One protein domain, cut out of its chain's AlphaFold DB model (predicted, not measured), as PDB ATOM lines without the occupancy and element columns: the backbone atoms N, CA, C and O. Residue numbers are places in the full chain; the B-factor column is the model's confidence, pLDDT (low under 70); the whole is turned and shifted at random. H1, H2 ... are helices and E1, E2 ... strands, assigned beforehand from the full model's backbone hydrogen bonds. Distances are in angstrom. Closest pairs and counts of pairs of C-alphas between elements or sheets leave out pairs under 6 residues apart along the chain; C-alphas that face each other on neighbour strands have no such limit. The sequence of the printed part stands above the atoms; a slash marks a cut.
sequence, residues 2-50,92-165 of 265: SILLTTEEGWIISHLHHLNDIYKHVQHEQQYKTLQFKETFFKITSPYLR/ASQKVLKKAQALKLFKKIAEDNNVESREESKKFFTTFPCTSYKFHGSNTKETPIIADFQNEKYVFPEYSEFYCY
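This is residues 2 to 50 and 92 to 165 of the 265 residues of an uncharacterized protein of Trichomalopsis sarcophagae (UniProt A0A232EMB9). The model is a loose, open frame with two ends: at one, the hairpin of E1 and E2 with H3 beside it; at the other, a group of three two-stranded ladders, E3 with E4, E5 with E8 and E6 with E7. H1 joins the two ends along one side, H4 runs along another side, and the short H2 lies between H1 and H4. The printed part has 123 residues with four named helices and eight named strands, in the order E1 E2 H1 E3 E4 H2 H3 H4 E5 E6 E7 E8; the class is mixed, helices and strands, and the four sheets, E1 - E2, E3 - E4, E5 - E8 and E6 - E7, are antiparallel. The whole is loose, with a radius of gyration of the C-alphas of 18.2 A and spans of 47 by 35 by 27 A.

E1, residues 2 to 7, and E2, residues 10 to 14, form an antiparallel hairpin, with N 4 and O 12 at 2.7 A. The closest C-alphas of E1 and H1, residues 15 to 22, are those of Ser 2 and His 18, 4.9 A apart. E3, residues 26 to 28, and E4, residues 31 to 33, form a hairpin, with N 26 and O 33 at 2.8 A. H2, residues 39 to 42, only just touches H1, with 3 pairs of C-alphas within 8 A; the closest are those of Leu 16 and Phe 42, 6.6 A. H3, residues 92 to 102, comes closest to E2 at the C-alphas of Gly 10 and Val 96, 6.6 A, and touches no helix. H4, residues 115 to 127, touches H2 with residues 116 to 117 alone; the closest C-alphas are those of Phe 41 and Ser 117, 5.2 A. E5, residues 135 to 139, is the antiparallel neighbour of E8, residues 160 to 164, with N 139 and O 160 at 2.8 A. E6, residues 145 to 149, and E7, residues 152 to 156, form a hairpin, with N 147 and O 154 at 2.9 A. The closest C-alphas of E3 and E6 are those of Gln 27 and Ile 145, 4.7 A. H1, H3 and H4 have every O i to N i+4 pair within hydrogen-bond range; H2 is too short for such a pair.

E1 begins at C-alpha 2, (148.940, 246.963, 342.315), and is 14.6 A long. H1 is 10.6 A, H3 15.8 A and H4 18.2 A long; H4 begins at C-alpha 115, (163.453, 257.681, 360.033). E5 is 14.2 A long, and E8 ends at C-alpha 164, (137.777, 247.523, 366.826).

The two C-alphas farthest apart, those of Gln 30 and Ala 92, are 48.8 A apart. Residues 51 to 91 are not printed, with 26.3 A between C-alphas 50 and 92. The link from H3 to H4 is long. Residues 121 to 131, of which 121 to 127 belong to H4, stand free. Residues 44 to 50, 107 to 113 and 129 to 132 have pLDDT under 70.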
ATOM      1  N   SER A   2     148.779 246.785 343.768       88.31
ATOM      2  CA  SER A   2     148.940 246.963 342.315       88.31
ATOM      3  C   SER A   2     150.184 246.220 341.838       88.31
ATOM      4  O   SER A   2     151.240 246.339 342.458       88.31
ATOM      5  N   ILE A   3     150.072 245.447 340.759       90.69
ATOM      6  CA  ILE A   3     151.194 244.701 340.176       90.69
ATOM      7  C   ILE A   3     152.028 245.664 339.321       90.69
ATOM      8  O   ILE A   3     151.516 246.262 338.381       90.69
ATOM      9  N   LEU A   4     153.309 245.821 339.654       88.12
ATOM     10  CA  LEU A   4     154.281 246.611 338.890       88.12
ATOM     11  C   LEU A   4     155.046 245.777 337.855       88.12
ATOM     12  O   LEU A   4     155.518 246.315 336.858       88.12
ATOM     13  N   LEU A   5     155.237 244.486 338.128       89.12
ATOM     14  CA  LEU A   5     155.948 243.561 337.249       89.12
ATOM     15  C   LEU A   5     155.407 242.151 337.444       89.12
ATOM     16  O   LEU A   5     155.261 241.710 338.583       89.12
ATOM     17  N   THR A   6     155.209 241.444 336.339       93.00
ATOM     18  CA  THR A   6     154.929 240.007 336.301       93.00
ATOM     19  C   THR A   6     156.091 239.302 335.616       93.00
ATOM     20  O   THR A   6     156.548 239.737 334.558       93.00
ATOM     21  N   THR A   7     156.579 238.221 336.211       89.88
ATOM     22  CA  THR A   7     157.584 237.324 335.635       89.88
ATOM     23  C   THR A   7     157.151 235.877 335.863       89.88
ATOM     24  O   THR A   7     156.257 235.614 336.665       89.88
ATOM     25  N   GLU A   8     157.794 234.925 335.187       89.19
ATOM     26  CA  GLU A   8     157.560 233.491 335.430       89.19
ATOM     27  C   GLU A   8     157.837 233.094 336.890       89.19
ATOM     28  O   GLU A   8     157.203 232.198 337.435       89.19
ATOM     29  N   GLU A   9     158.776 233.782 337.541       88.00
ATOM     30  CA  GLU A   9     159.201 233.511 338.913       88.00
ATOM     31  C   GLU A   9     158.389 234.270 339.980       88.00
ATOM     32  O   GLU A   9     158.565 234.006 341.172       88.00
ATOM     33  N   GLY A  10     157.530 235.221 339.588       85.94
ATOM     34  CA  GLY A  10     156.634 235.923 340.509       85.94
ATOM     35  C   GLY A  10     156.295 237.361 340.117       85.94
ATOM     36  O   GLY A  10     156.418 237.776 338.968       85.94
ATOM     37  N   TRP A  11     155.863 238.144 341.109       89.00
ATOM     38  CA  TRP A  11     155.381 239.512 340.911       89.00
ATOM     39  C   TRP A  11     156.130 240.526 341.774       89.00
ATOM     40  O   TRP A  11     156.516 240.236 342.908       89.00
ATOM     41  N   ILE A  12     156.269 241.750 341.265       86.56
ATOM     42  CA  ILE A  12     156.534 242.933 342.089       86.56
ATOM     43  C   ILE A  12     155.219 243.674 342.264       86.56
ATOM     44  O   ILE A  12     154.555 243.995 341.284       86.56
ATOM     45  N   ILE A  13     154.868 243.977 343.509       89.25
ATOM     46  CA  ILE A  13     153.651 244.708 343.861       89.25
ATOM     47  C   ILE A  13     153.990 246.024 344.561       89.25
ATOM     48  O   ILE A  13     154.987 246.116 345.279       89.25
ATOM     49  N   SER A  14     153.145 247.037 344.377       88.31
ATOM     50  CA  SER A  14     153.238 248.332 345.050       88.31
ATOM     51  C   SER A  14     152.006 248.597 345.895       88.31
ATOM     52  O   SER A  14     150.881 248.670 345.393       88.31
ATOM     53  N   HIS A  15     152.242 248.772 347.194       89.44
ATOM     54  CA  HIS A  15     151.202 249.190 348.125       89.44
ATOM     55  C   HIS A  15     150.839 250.660 347.933       89.44
ATOM     56  O   HIS A  15     149.661 250.981 347.873       89.44
ATOM     57  N   LEU A  16     151.833 251.537 347.759       90.12
ATOM     58  CA  LEU A  16     151.603 252.969 347.560       90.12
ATOM     59  C   LEU A  16     150.756 253.240 346.315       90.12
ATOM     60  O   LEU A  16     149.805 254.006 346.380       90.12
ATOM     61  N   HIS A  17     151.091 252.589 345.196       90.12
ATOM     62  CA  HIS A  17     150.338 252.756 343.953       90.12
ATOM     63  C   HIS A  17     148.884 252.311 344.157       90.12
ATOM     64  O   HIS A  17     147.967 253.052 343.832       90.12
ATOM     65  N   HIS A  18     148.681 251.157 344.800       92.75
ATOM     66  CA  HIS A  18     147.345 250.661 345.114       92.75
ATOM     67  C   HIS A  18     146.540 251.607 346.000       92.75
ATOM     68  O   HIS A  18     145.388 251.879 345.695       92.75
ATOM     69  N   LEU A  19     147.138 252.106 347.084       93.00
ATOM     70  CA  LEU A  19     146.476 253.036 347.996       93.00
ATOM     71  C   LEU A  19     146.108 254.339 347.285       93.00
ATOM     72  O   LEU A  19     144.987 254.817 347.417       93.00
ATOM     73  N   ASN A  20     147.034 254.890 346.503       92.94
ATOM     74  CA  ASN A  20     146.773 256.105 345.746       92.94
ATOM     75  C   ASN A  20     145.677 255.895 344.703       92.94
ATOM     76  O   ASN A  20     144.926 256.830 344.483       92.94
ATOM     77  N   ASP A  21     145.564 254.707 344.096       92.50
ATOM     78  CA  ASP A  21     144.481 254.363 343.169       92.50
ATOM     79  C   ASP A  21     143.123 254.282 343.862       92.50
ATOM     80  O   ASP A  21     142.183 254.952 343.431       92.50
ATOM     81  N   ILE A  22     143.019 253.499 344.942       94.31
ATOM     82  CA  ILE A  22     141.736 253.304 345.629       94.31
ATOM     83  C   ILE A  22     141.239 254.590 346.289       94.31
ATOM     84  O   ILE A  22     140.053 254.701 346.544       94.31
ATOM     85  N   TYR A  23     142.104 255.576 346.544       95.62
ATOM     86  CA  TYR A  23     141.724 256.852 347.156       95.62
ATOM     87  C   TYR A  23     141.860 258.063 346.214       95.62
ATOM     88  O   TYR A  23     142.000 259.203 346.671       95.62
ATOM     89  N   LYS A  24     141.765 257.849 344.891       94.69
ATOM     90  CA  LYS A  24     141.701 258.950 343.906       94.69
ATOM     91  C   LYS A  24     140.433 259.788 344.028       94.69
ATOM     92  O   LYS A  24     140.487 261.004 343.844       94.69
ATOM     93  N   HIS A  25     139.315 259.134 344.334       95.69
ATOM     94  CA  HIS A  25     137.979 259.724 344.344       95.69
ATOM     95  C   HIS A  25     137.252 259.358 345.640       95.69
ATOM     96  O   HIS A  25     136.420 258.458 345.673       95.69
ATOM     97  N   VAL A  26     137.600 260.048 346.727       97.19
ATOM     98  CA  VAL A  26     137.031 259.811 348.058       97.19
ATOM     99  C   VAL A  26     135.927 260.821 348.330       97.19
ATOM    100  O   VAL A  26     136.161 262.028 348.259       97.19
ATOM    101  N   GLN A  27     134.732 260.346 348.667       96.88
ATOM    102  CA  GLN A  27     133.626 261.213 349.055       96.88
ATOM    103  C   GLN A  27     133.819 261.719 350.492       96.88
ATOM    104  O   GLN A  27     134.055 260.945 351.419       96.88
ATOM    105  N   HIS A  28     133.655 263.020 350.695       95.25
ATOM    106  CA  HIS A  28     133.529 263.642 352.010       95.25
ATOM    107  C   HIS A  28     132.372 264.632 351.942       95.25
ATOM    108  O   HIS A  28     132.446 265.621 351.211       95.25
ATOM    109  N   GLU A  29     131.299 264.346 352.680       90.25
ATOM    110  CA  GLU A  29     130.043 265.099 352.610       90.25
ATOM    111  C   GLU A  29     129.499 265.141 351.161       90.25
ATOM    112  O   GLU A  29     129.240 264.094 350.558       90.25
ATOM    113  N   GLN A  30     129.335 266.336 350.589       91.62
ATOM    114  CA  GLN A  30     128.845 266.563 349.223       91.62
ATOM    115  C   GLN A  30     129.978 266.766 348.201       91.62
ATOM    116  O   GLN A  30     129.719 267.124 347.054       91.62
ATOM    117  N   GLN A  31     131.235 266.567 348.603       95.25
ATOM    118  CA  GLN A  31     132.407 266.810 347.766       95.25
ATOM    119  C   GLN A  31     133.238 265.543 347.568       95.25
ATOM    120  O   GLN A  31     133.197 264.608 348.368       95.25
ATOM    121  N   TYR A  32     134.047 265.550 346.511       96.12
ATOM    122  CA  TYR A  32     135.054 264.528 346.254       96.12
ATOM    123  C   TYR A  32     136.450 265.100 346.474       96.12
ATOM    124  O   TYR A  32     136.734 266.245 346.122       96.12
ATOM    125  N   LYS A  33     137.325 264.286 347.059       95.81
ATOM    126  CA  LYS A  33     138.720 264.619 347.344       95.81
ATOM    127  C   LYS A  33     139.628 263.510 346.832       95.81
ATOM    128  O   LYS A  33     139.287 262.331 346.891       95.81
ATOM    129  N   THR A  34     140.813 263.896 346.383       96.31
ATOM    130  CA  THR A  34     141.908 262.966 346.105       96.31
ATOM    131  C   THR A  34     142.819 262.924 347.319       96.31
ATOM    132  O   THR A  34     143.312 263.965 347.756       96.31
ATOM    133  N   LEU A  35     143.046 261.732 347.867       95.12
ATOM    134  CA  LEU A  35     143.995 261.528 348.958       95.12
ATOM    135  C   LEU A  35     145.280 260.913 348.406       95.12
ATOM    136  O   LEU A  35     145.249 260.029 347.553       95.12
ATOM    137  N   GLN A  36     146.418 261.374 348.913       91.06
ATOM    138  CA  GLN A  36     147.728 260.832 348.568       91.06
ATOM    139  C   GLN A  36     148.480 260.481 349.842       91.06
ATOM    140  O   GLN A  36     148.531 261.263 350.793       91.06
ATOM    141  N   PHE A  37     149.079 259.295 349.857       89.31
ATOM    142  CA  PHE A  37     149.927 258.884 350.966       89.31
ATOM    143  C   PHE A  37     151.301 259.548 350.861       89.31
ATOM    144  O   PHE A  37     151.850 259.695 349.767       89.31
ATOM    145  N   LYS A  38     151.892 259.892 352.013       87.94
ATOM    146  CA  LYS A  38     153.282 260.360 352.081       87.94
ATOM    147  C   LYS A  38     154.198 259.292 351.481       87.94
ATOM    148  O   LYS A  38     154.403 258.235 352.076       87.94
ATOM    149  N   GLU A  39     154.763 259.561 350.305       85.81
ATOM    150  CA  GLU A  39     155.590 258.576 349.596       85.81
ATOM    151  C   GLU A  39     156.803 258.125 350.412       85.81
ATOM    152  O   GLU A  39     157.287 257.003 350.252       85.81
ATOM    153  N   THR A  40     157.321 259.008 351.268       83.00
ATOM    154  CA  THR A  40     158.472 258.747 352.134       83.00
ATOM    155  C   THR A  40     158.241 257.543 353.041       83.00
ATOM    156  O   THR A  40     159.166 256.759 353.228       83.00
ATOM    157  N   PHE A  41     156.998 257.278 353.464       83.19
ATOM    158  CA  PHE A  41     156.666 256.096 354.267       83.19
ATOM    159  C   PHE A  41     156.848 254.765 353.527       83.19
ATOM    160  O   PHE A  41     157.017 253.719 354.154       83.19
ATOM    161  N   PHE A  42     156.837 254.800 352.196       80.19
ATOM    162  CA  PHE A  42     156.948 253.630 351.325       80.19
ATOM    163  C   PHE A  42     158.326 253.516 350.672       80.19
ATOM    164  O   PHE A  42     158.647 252.489 350.068       80.19
ATOM    165  N   LYS A  43     159.169 254.543 350.813       76.19
ATOM    166  CA  LYS A  43     160.577 254.507 350.425       76.19
ATOM    167  C   LYS A  43     161.326 253.743 351.512       76.19
ATOM    168  O   LYS A  43     161.938 254.340 352.379       76.19
ATOM    169  N   ILE A  44     161.241 252.411 351.476       69.62
ATOM    170  CA  ILE A  44     162.016 251.507 352.336       69.62
ATOM    171  C   ILE A  44     163.039 250.807 351.446       69.62
ATOM    172  O   ILE A  44     162.758 249.795 350.810       69.62
ATOM    173  N   THR A  45     164.228 251.390 351.360       63.75
ATOM    174  CA  THR A  45     165.336 250.862 350.544       63.75
ATOM    175  C   THR A  45     166.586 250.623 351.372       63.75
ATOM    176  O   THR A  45     167.531 250.017 350.864       63.75
ATOM    177  N   SER A  46     166.610 251.087 352.625       57.38
ATOM    178  CA  SER A  46     167.674 250.731 353.541       57.38
ATOM    179  C   SER A  46     167.564 249.237 353.883       57.38
ATOM    180  O   SER A  46     166.476 248.732 354.186       57.38
ATOM    181  N   PRO A  47     168.674 248.482 353.821       53.81
ATOM    182  CA  PRO A  47     168.699 247.158 354.416       53.81
ATOM    183  C   PRO A  47     168.349 247.282 355.898       53.81
ATOM    184  O   PRO A  47     168.819 248.211 356.552       53.81
ATOM    185  N   TYR A  48     167.523 246.368 356.420       52.28
ATOM    186  CA  TYR A  48     167.001 246.384 357.795       52.28
ATOM    187  C   TYR A  48     168.117 246.306 358.854       52.28
ATOM    188  O   TYR A  48     168.320 245.281 359.512       52.28
ATOM    189  N   LEU A  49     168.836 247.404 359.057       49.44
ATOM    190  CA  LEU A  49     169.755 247.584 360.158       49.44
ATOM    191  C   LEU A  49     168.914 247.887 361.391       49.44
ATOM    192  O   LEU A  49     168.074 248.786 361.413       49.44
ATOM    193  N   ARG A  50     169.110 247.104 362.447       51.34
ATOM    194  CA  ARG A  50     168.546 247.443 363.758       51.34
ATOM    195  C   ARG A  50     169.151 248.770 364.211       51.34
ATOM    196  O   ARG A  50     170.311 249.019 363.918       51.34
ATOM    197  N   ALA A  92     164.737 232.345 342.976       85.88
ATOM    198  CA  ALA A  92     163.541 232.957 342.396       85.88
ATOM    199  C   ALA A  92     163.460 234.456 342.733       85.88
ATOM    200  O   ALA A  92     163.333 235.296 341.842       85.88
ATOM    201  N   SER A  93     163.665 234.830 344.005       83.88
ATOM    202  CA  SER A  93     163.659 236.244 344.410       83.88
ATOM    203  C   SER A  93     164.746 237.072 343.715       83.88
ATOM    204  O   SER A  93     164.542 238.252 343.437       83.88
ATOM    205  N   GLN A  94     165.927 236.498 343.457       85.06
ATOM    206  CA  GLN A  94     167.013 237.200 342.772       85.06
ATOM    207  C   GLN A  94     166.686 237.419 341.297       85.06
ATOM    208  O   GLN A  94     166.962 238.505 340.787       85.06
ATOM    209  N   LYS A  95     166.064 236.439 340.634       88.69
ATOM    210  CA  LYS A  95     165.613 236.554 339.240       88.69
ATOM    211  C   LYS A  95     164.590 237.678 339.074       88.69
ATOM    212  O   LYS A  95     164.809 238.571 338.252       88.69
ATOM    213  N   VAL A  96     163.555 237.710 339.919       87.50
ATOM    214  CA  VAL A  96     162.540 238.784 339.902       87.50
ATOM    215  C   VAL A  96     163.188 240.154 340.148       87.50
ATOM    216  O   VAL A  96     162.931 241.110 339.418       87.50
ATOM    217  N   LEU A  97     164.089 240.261 341.134       84.94
ATOM    218  CA  LEU A  97     164.752 241.531 341.453       84.94
ATOM    219  C   LEU A  97     165.689 242.023 340.348       84.94
ATOM    220  O   LEU A  97     165.737 243.226 340.112       84.94
ATOM    221  N   LYS A  98     166.424 241.133 339.666       86.38
ATOM    222  CA  LYS A  98     167.274 241.515 338.525       86.38
ATOM    223  C   LYS A  98     166.435 242.117 337.397       86.38
ATOM    224  O   LYS A  98     166.784 243.183 336.893       86.38
ATOM    225  N   LYS A  99     165.299 241.491 337.062       88.44
ATOM    226  CA  LYS A  99     164.345 242.010 336.063       88.44
ATOM    227  C   LYS A  99     163.796 243.379 336.485       88.44
ATOM    228  O   LYS A  99     163.837 244.332 335.713       88.44
ATOM    229  N   ALA A 100     163.382 243.520 337.742       86.56
ATOM    230  CA  ALA A 100     162.880 244.788 338.271       86.56
ATOM    231  C   ALA A 100     163.938 245.911 338.300       86.56
ATOM    232  O   ALA A 100     163.615 247.075 338.058       86.56
ATOM    233  N   GLN A 101     165.206 245.577 338.564       85.06
ATOM    234  CA  GLN A 101     166.327 246.521 338.497       85.06
ATOM    235  C   GLN A 101     166.613 246.971 337.062       85.06
ATOM    236  O   GLN A 101     166.833 248.163 336.848       85.06
ATOM    237  N   ALA A 102     166.566 246.055 336.089       87.31
ATOM    238  CA  ALA A 102     166.718 246.391 334.672       87.31
ATOM    239  C   ALA A 102     165.636 247.382 334.204       87.31
ATOM    240  O   ALA A 102     165.928 248.318 333.465       87.31
ATOM    241  N   LEU A 103     164.414 247.234 334.724       87.94
ATOM    242  CA  LEU A 103     163.287 248.140 334.481       87.94
ATOM    243  C   LEU A 103     163.308 249.418 335.335       87.94
ATOM    244  O   LEU A 103     162.369 250.208 335.278       87.94
ATOM    245  N   LYS A 104     164.353 249.635 336.147       86.06
ATOM    246  CA  LYS A 104     164.497 250.800 337.041       86.06
ATOM    247  C   LYS A 104     163.300 251.006 337.986       86.06
ATOM    248  O   LYS A 104     163.048 252.127 338.423       86.06
ATOM    249  N   LEU A 105     162.601 249.926 338.358       82.06
ATOM    250  CA  LEU A 105     161.453 249.985 339.276       82.06
ATOM    251  C   LEU A 105     161.860 250.373 340.705       82.06
ATOM    252  O   LEU A 105     161.045 250.882 341.470       82.06
ATOM    253  N   PHE A 106     163.125 250.149 341.070       75.31
ATOM    254  CA  PHE A 106     163.668 250.492 342.379       75.31
ATOM    255  C   PHE A 106     164.757 251.557 342.256       75.31
ATOM    256  O   PHE A 106     165.744 251.370 341.542       75.31
ATOM    257  N   LYS A 107     164.622 252.650 343.012       68.88
ATOM    258  CA  LYS A 107     165.702 253.625 343.212       68.88
ATOM    259  C   LYS A 107     166.615 253.117 344.333       68.88
ATOM    260  O   LYS A 107     166.138 252.840 345.429       68.88
ATOM    261  N   LYS A 108     167.921 252.985 344.080       61.97
ATOM    262  CA  LYS A 108     168.901 252.753 345.154       61.97
ATOM    263  C   LYS A 108     169.064 254.058 345.931       61.97
ATOM    264  O   LYS A 108     169.530 255.036 345.361       61.97
ATOM    265  N   ILE A 109     168.687 254.066 347.205       59.22
ATOM    266  CA  ILE A 109     168.942 255.186 348.121       59.22
ATOM    267  C   ILE A 109     169.885 254.667 349.211       59.22
ATOM    268  O   ILE A 109     169.675 253.568 349.729       59.22
ATOM    269  N   ALA A 110     170.953 255.420 349.481       54.19
ATOM    270  CA  ALA A 110     172.056 255.029 350.364       54.19
ATOM    271  C   ALA A 110     171.788 255.309 351.857       54.19
ATOM    272  O   ALA A 110     172.469 254.751 352.715       54.19
ATOM    273  N   GLU A 111     170.795 256.141 352.166       59.47
ATOM    274  CA  GLU A 111     170.512 256.634 353.516       59.47
ATOM    275  C   GLU A 111     169.332 255.908 354.180       59.47
ATOM    276  O   GLU A 111     168.520 255.250 353.523       59.47
ATOM    277  N   ASP A 112     169.254 256.010 355.511       63.53
ATOM    278  CA  ASP A 112     168.165 255.447 356.311       63.53
ATOM    279  C   ASP A 112     166.844 256.170 356.019       63.53
ATOM    280  O   ASP A 112     166.503 257.186 356.617       63.53
ATOM    281  N   ASN A 113     166.077 255.614 355.090       66.31
ATOM    282  CA  ASN A 113     164.833 256.206 354.620       66.31
ATOM    283  C   ASN A 113     163.593 255.857 355.452       66.31
ATOM    284  O   ASN A 113     162.490 256.234 355.077       66.31
ATOM    285  N   ASN A 114     163.755 255.188 356.597       75.75
ATOM    286  CA  ASN A 114     162.641 254.866 357.494       75.75
ATOM    287  C   ASN A 114     162.652 255.718 358.779       75.75
ATOM    288  O   ASN A 114     162.004 255.374 359.765       75.75
ATOM    289  N   VAL A 115     163.453 256.785 358.857       80.19
ATOM    290  CA  VAL A 115     163.453 257.681 360.033       80.19
ATOM    291  C   VAL A 115     162.083 258.336 360.204       80.19
ATOM    292  O   VAL A 115     161.450 258.127 361.236       80.19
ATOM    293  N   GLU A 116     161.586 259.006 359.162       83.81
ATOM    294  CA  GLU A 116     160.319 259.745 359.208       83.81
ATOM    295  C   GLU A 116     159.137 258.843 359.600       83.81
ATOM    296  O   GLU A 116     158.396 259.157 360.529       83.81
ATOM    297  N   SER A 117     158.995 257.665 358.979       83.81
ATOM    298  CA  SER A 117     157.895 256.740 359.297       83.81
ATOM    299  C   SER A 117     157.956 256.235 360.742       83.81
ATOM    300  O   SER A 117     156.922 256.023 361.375       83.81
ATOM    301  N   ARG A 118     159.163 256.036 361.294       82.69
ATOM    302  CA  ARG A 118     159.333 255.643 362.703       82.69
ATOM    303  C   ARG A 118     158.976 256.778 363.653       82.69
ATOM    304  O   ARG A 118     158.412 256.505 364.709       82.69
ATOM    305  N   GLU A 119     159.339 258.010 363.324       85.81
ATOM    306  CA  GLU A 119     159.019 259.187 364.136       85.81
ATOM    307  C   GLU A 119     157.518 259.455 364.154       85.81
ATOM    308  O   GLU A 119     156.935 259.564 365.230       85.81
ATOM    309  N   GLU A 120     156.877 259.429 362.988       87.50
ATOM    310  CA  GLU A 120     155.429 259.605 362.863       87.50
ATOM    311  C   GLU A 120     154.666 258.468 363.553       87.50
ATOM    312  O   GLU A 120     153.688 258.719 364.252       87.50
ATOM    313  N   SER A 121     155.152 257.221 363.465       84.81
ATOM    314  CA  SER A 121     154.576 256.102 364.219       84.81
ATOM    315  C   SER A 121     154.676 256.310 365.732       84.81
ATOM    316  O   SER A 121     153.694 256.090 366.440       84.81
ATOM    317  N   LYS A 122     155.833 256.752 366.248       83.88
ATOM    318  CA  LYS A 122     155.986 257.063 367.679       83.88
ATOM    319  C   LYS A 122     155.025 258.172 368.093       83.88
ATOM    320  O   LYS A 122     154.306 257.991 369.069       83.88
ATOM    321  N   LYS A 123     154.989 259.265 367.326       87.75
ATOM    322  CA  LYS A 123     154.100 260.404 367.557       87.75
ATOM    323  C   LYS A 123     152.642 259.953 367.609       87.75
ATOM    324  O   LYS A 123     151.951 260.270 368.568       87.75
ATOM    325  N   PHE A 124     152.206 259.143 366.646       84.31
ATOM    326  CA  PHE A 124     150.852 258.596 366.605       84.31
ATOM    327  C   PHE A 124     150.493 257.851 367.896       84.31
ATOM    328  O   PHE A 124     149.504 258.192 368.534       84.31
ATOM    329  N   PHE A 125     151.320 256.895 368.334       78.56
ATOM    330  CA  PHE A 125     151.034 256.125 369.551       78.56
ATOM    331  C   PHE A 125     151.096 256.961 370.837       78.56
ATOM    332  O   PHE A 125     150.414 256.628 371.802       78.56
ATOM    333  N   THR A 126     151.889 258.037 370.862       82.00
ATOM    334  CA  THR A 126     151.925 258.968 372.003       82.00
ATOM    335  C   THR A 126     150.743 259.936 372.020       82.00
ATOM    336  O   THR A 126     150.263 260.287 373.091       82.00
ATOM    337  N   THR A 127     150.274 260.379 370.850       82.19
ATOM    338  CA  THR A 127     149.176 261.349 370.717       82.19
ATOM    339  C   THR A 127     147.812 260.681 370.839       82.19
ATOM    340  O   THR A 127     146.905 261.258 371.429       82.19
ATOM    341  N   PHE A 128     147.682 259.455 370.331       72.56
ATOM    342  CA  PHE A 128     146.457 258.664 370.358       72.56
ATOM    343  C   PHE A 128     146.652 257.413 371.219       72.56
ATOM    344  O   PHE A 128     146.684 256.293 370.692       72.56
ATOM    345  N   PRO A 129     146.807 257.561 372.550       68.50
ATOM    346  CA  PRO A 129     146.820 256.410 373.433       68.50
ATOM    347  C   PRO A 129     145.461 255.724 373.299       68.50
ATOM    348  O   PRO A 129     144.423 256.299 373.617       68.50
ATOM    349  N   CYS A 130     145.450 254.509 372.755       66.00
ATOM    350  CA  CYS A 130     144.203 253.812 372.481       66.00
ATOM    351  C   CYS A 130     143.505 253.470 373.810       66.00
ATOM    352  O   CYS A 130     143.945 252.590 374.558       66.00
ATOM    353  N   THR A 131     142.452 254.224 374.130       62.03
ATOM    354  CA  THR A 131     141.725 254.155 375.408       62.03
ATOM    355  C   THR A 131     140.379 253.441 375.293       62.03
ATOM    356  O   THR A 131     139.849 252.990 376.306       62.03
ATOM    357  N   SER A 132     139.847 253.271 374.078       65.06
ATOM    358  CA  SER A 132     138.591 252.565 373.809       65.06
ATOM    359  C   SER A 132     138.736 251.625 372.613       65.06
ATOM    360  O   SER A 132     139.223 252.022 371.560       65.06
ATOM    361  N   TYR A 133     138.304 250.375 372.790       70.81
ATOM    362  CA  TYR A 133     138.423 249.283 371.814       70.81
ATOM    363  C   TYR A 133     137.058 248.636 371.559       70.81
ATOM    364  O   TYR A 133     136.946 247.414 371.603       70.81
ATOM    365  N   LYS A 134     135.987 249.430 371.450       87.44
ATOM    366  CA  LYS A 134     134.627 248.909 371.228       87.44
ATOM    367  C   LYS A 134     133.844 249.795 370.277       87.44
ATOM    368  O   LYS A 134     132.927 250.503 370.683       87.44
ATOM    369  N   PHE A 135     134.230 249.768 369.013       89.25
ATOM    370  CA  PHE A 135     133.485 250.451 367.965       89.25
ATOM    371  C   PHE A 135     133.588 249.690 366.650       89.25
ATOM    372  O   PHE A 135     134.568 248.990 366.384       89.25
ATOM    373  N   HIS A 136     132.552 249.833 365.836       91.00
ATOM    374  CA  HIS A 136     132.484 249.293 364.490       91.00
ATOM    375  C   HIS A 136     132.177 250.432 363.522       91.00
ATOM    376  O   HIS A 136     131.627 251.464 363.911       91.00
ATOM    377  N   GLY A 137     132.497 250.225 362.257       92.06
ATOM    378  CA  GLY A 137     132.027 251.096 361.196       92.06
ATOM    379  C   GLY A 137     132.081 250.391 359.858       92.06
ATOM    380  O   GLY A 137     132.720 249.350 359.702       92.06
ATOM    381  N   SER A 138     131.378 250.957 358.889       94.62
ATOM    382  CA  SER A 138     131.274 250.387 357.556       94.62
ATOM    383  C   SER A 138     131.132 251.471 356.499       94.62
ATOM    384  O   SER A 138     130.702 252.589 356.777       94.62
ATOM    385  N   ASN A 139     131.485 251.105 355.276       96.38
ATOM    386  CA  ASN A 139     131.143 251.822 354.070       96.38
ATOM    387  C   ASN A 139     130.424 250.855 353.131       96.38
ATOM    388  O   ASN A 139     131.031 249.930 352.601       96.38
ATOM    389  N   THR A 140     129.132 251.075 352.919       95.69
ATOM    390  CA  THR A 140     128.306 250.266 352.012       95.69
ATOM    391  C   THR A 140     128.273 250.813 350.586       95.69
ATOM    392  O   THR A 140     127.619 250.225 349.726       95.69
ATOM    393  N   LYS A 141     128.946 251.938 350.327       95.31
ATOM    394  CA  LYS A 141     128.980 252.584 349.015       95.31
ATOM    395  C   LYS A 141     130.056 251.972 348.122       95.31
ATOM    396  O   LYS A 141     131.071 251.464 348.599       95.31
ATOM    397  N   GLU A 142     129.848 252.147 346.821       95.38
ATOM    398  CA  GLU A 142     130.796 251.837 345.740       95.38
ATOM    399  C   GLU A 142     131.932 252.861 345.604       95.38
ATOM    400  O   GLU A 142     132.735 252.802 344.683       95.38
ATOM    401  N   THR A 143     131.983 253.839 346.505       95.56
ATOM    402  CA  THR A 143     133.029 254.855 346.538       95.56
ATOM    403  C   THR A 143     133.658 254.891 347.923       95.56
ATOM    404  O   THR A 143     132.920 254.853 348.916       95.56
ATOM    405  N   PRO A 144     134.988 255.034 348.032       97.38
ATOM    406  CA  PRO A 144     135.638 255.310 349.302       97.38
ATOM    407  C   PRO A 144     135.073 256.576 349.946       97.38
ATOM    408  O   PRO A 144     134.749 257.545 349.254       97.38
ATOM    409  N   ILE A 145     134.997 256.592 351.274       97.06
ATOM    410  CA  ILE A 145     134.461 257.728 352.029       97.06
ATOM    411  C   ILE A 145     135.425 258.192 353.114       97.06
ATOM    412  O   ILE A 145     136.236 257.420 353.623       97.06
ATOM    413  N   ILE A 146     135.294 259.456 353.501       97.00
ATOM    414  CA  ILE A 146     135.810 259.971 354.765       97.00
ATOM    415  C   ILE A 146     134.634 260.072 355.739       97.00
ATOM    416  O   ILE A 146     133.613 260.672 355.403       97.00
ATOM    417  N   ALA A 147     134.793 259.503 356.930       93.75
ATOM    418  CA  ALA A 147     133.834 259.612 358.022       93.75
ATOM    419  C   ALA A 147     134.483 260.267 359.247       93.75
ATOM    420  O   ALA A 147     135.624 259.951 359.598       93.75
ATOM    421  N   ASP A 148     133.742 261.155 359.905       92.12
ATOM    422  CA  ASP A 148     134.141 261.770 361.166       92.12
ATOM    423  C   ASP A 148     133.688 260.899 362.347       92.12
ATOM    424  O   ASP A 148     132.525 260.506 362.453       92.12
ATOM    425  N   PHE A 149     134.612 260.598 363.256       88.75
ATOM    426  CA  PHE A 149     134.340 259.840 364.475       88.75
ATOM    427  C   PHE A 149     135.265 260.313 365.598       88.75
ATOM    428  O   PHE A 149     136.476 260.382 365.420       88.75
ATOM    429  N   GLN A 150     134.708 260.641 366.767       86.62
ATOM    430  CA  GLN A 150     135.475 261.118 367.934       86.62
ATOM    431  C   GLN A 150     136.444 262.276 367.616       86.62
ATOM    432  O   GLN A 150     137.580 262.281 368.077       86.62
ATOM    433  N   ASN A 151     135.984 263.262 366.837       86.44
ATOM    434  CA  ASN A 151     136.763 264.418 366.358       86.44
ATOM    435  C   ASN A 151     137.938 264.078 365.423       86.44
ATOM    436  O   ASN A 151     138.728 264.959 365.094       86.44
ATOM    437  N   GLU A 152     138.020 262.838 364.950       88.25
ATOM    438  CA  GLU A 152     139.021 262.378 363.995       88.25
ATOM    439  C   GLU A 152     138.377 261.978 362.669       88.25
ATOM    440  O   GLU A 152     137.198 261.621 362.606       88.25
ATOM    441  N   LYS A 153     139.170 262.021 361.597       91.69
ATOM    442  CA  LYS A 153     138.743 261.611 360.256       91.69
ATOM    443  C   LYS A 153     139.304 260.244 359.908       91.69
ATOM    444  O   LYS A 153     140.511 260.023 359.971       91.69
ATOM    445  N   TYR A 154     138.429 259.361 359.452       92.25
ATOM    446  CA  TYR A 154     138.767 258.006 359.041       92.25
ATOM    447  C   TYR A 154     138.439 257.822 357.570       92.25
ATOM    448  O   TYR A 154     137.399 258.274 357.097       92.25
ATOM    449  N   VAL A 155     139.326 257.146 356.846       94.56
ATOM    450  CA  VAL A 155     139.144 256.854 355.423       94.56
ATOM    451  C   VAL A 155     138.761 255.391 355.272       94.56
ATOM    452  O   VAL A 155     139.466 254.510 355.762       94.56
ATOM    453  N   PHE A 156     137.654 255.144 354.583       95.56
ATOM    454  CA  PHE A 156     137.100 253.816 354.369       95.56
ATOM    455  C   PHE A 156     137.169 253.462 352.888       95.56
ATOM    456  O   PHE A 156     136.692 254.250 352.065       95.56
ATOM    457  N   PRO A 157     137.691 252.278 352.530       95.50
ATOM    458  CA  PRO A 157     137.505 251.717 351.197       95.50
ATOM    459  C   PRO A 157     136.023 251.507 350.872       95.50
ATOM    460  O   PRO A 157     135.183 251.451 351.777       95.50
ATOM    461  N   GLU A 158     135.705 251.347 349.589       95.50
ATOM    462  CA  GLU A 158     134.406 250.826 349.141       95.50
ATOM    463  C   GLU A 158     134.077 249.481 349.808       95.50
ATOM    464  O   GLU A 158     134.982 248.705 350.127       95.50
ATOM    465  N   TYR A 159     132.788 249.230 350.048       95.31
ATOM    466  CA  TYR A 159     132.265 247.959 350.575       95.31
ATOM    467  C   TYR A 159     133.045 247.371 351.765       95.31
ATOM    468  O   TYR A 159     133.265 246.162 351.857       95.31
ATOM    469  N   SER A 160     133.485 248.232 352.681       95.00
ATOM    470  CA  SER A 160     134.328 247.844 353.809       95.00
ATOM    471  C   SER A 160     133.556 247.827 355.123       95.00
ATOM    472  O   SER A 160     132.600 248.570 355.328       95.00
ATOM    473  N   GLU A 161     133.985 246.975 356.044       93.31
ATOM    474  CA  GLU A 161     133.474 246.911 357.408       93.31
ATOM    475  C   GLU A 161     134.648 246.617 358.339       93.31
ATOM    476  O   GLU A 161     135.525 245.816 358.006       93.31
ATOM    477  N   PHE A 162     134.698 247.278 359.493       91.62
ATOM    478  CA  PHE A 162     135.756 247.070 360.470       91.62
ATOM    479  C   PHE A 162     135.198 246.993 361.890       91.62
ATOM    480  O   PHE A 162     134.188 247.609 362.232       91.62
ATOM    481  N   TYR A 163     135.918 246.244 362.721       91.44
ATOM    482  CA  TYR A 163     135.582 245.969 364.109       91.44
ATOM    483  C   TYR A 163     136.821 246.235 364.965       91.44
ATOM    484  O   TYR A 163     137.811 245.508 364.882       91.44
ATOM    485  N   CYS A 164     136.777 247.276 365.793       90.88
ATOM    486  CA  CYS A 164     137.777 247.523 366.826       90.88
ATOM    487  C   CYS A 164     137.266 246.907 368.130       90.88
ATOM    488  O   CYS A 164     136.527 247.561 368.864       90.88
ATOM    489  N   TYR A 165     137.599 245.632 368.357       90.56
ATOM    490  CA  TYR A 165     137.188 244.835 369.518       90.56
ATOM    491  C   TYR A 165     138.299 243.888 369.964       90.56
ATOM    492  O   TYR A 165     139.234 243.582 369.221       90.56
TER     493      TYR A 165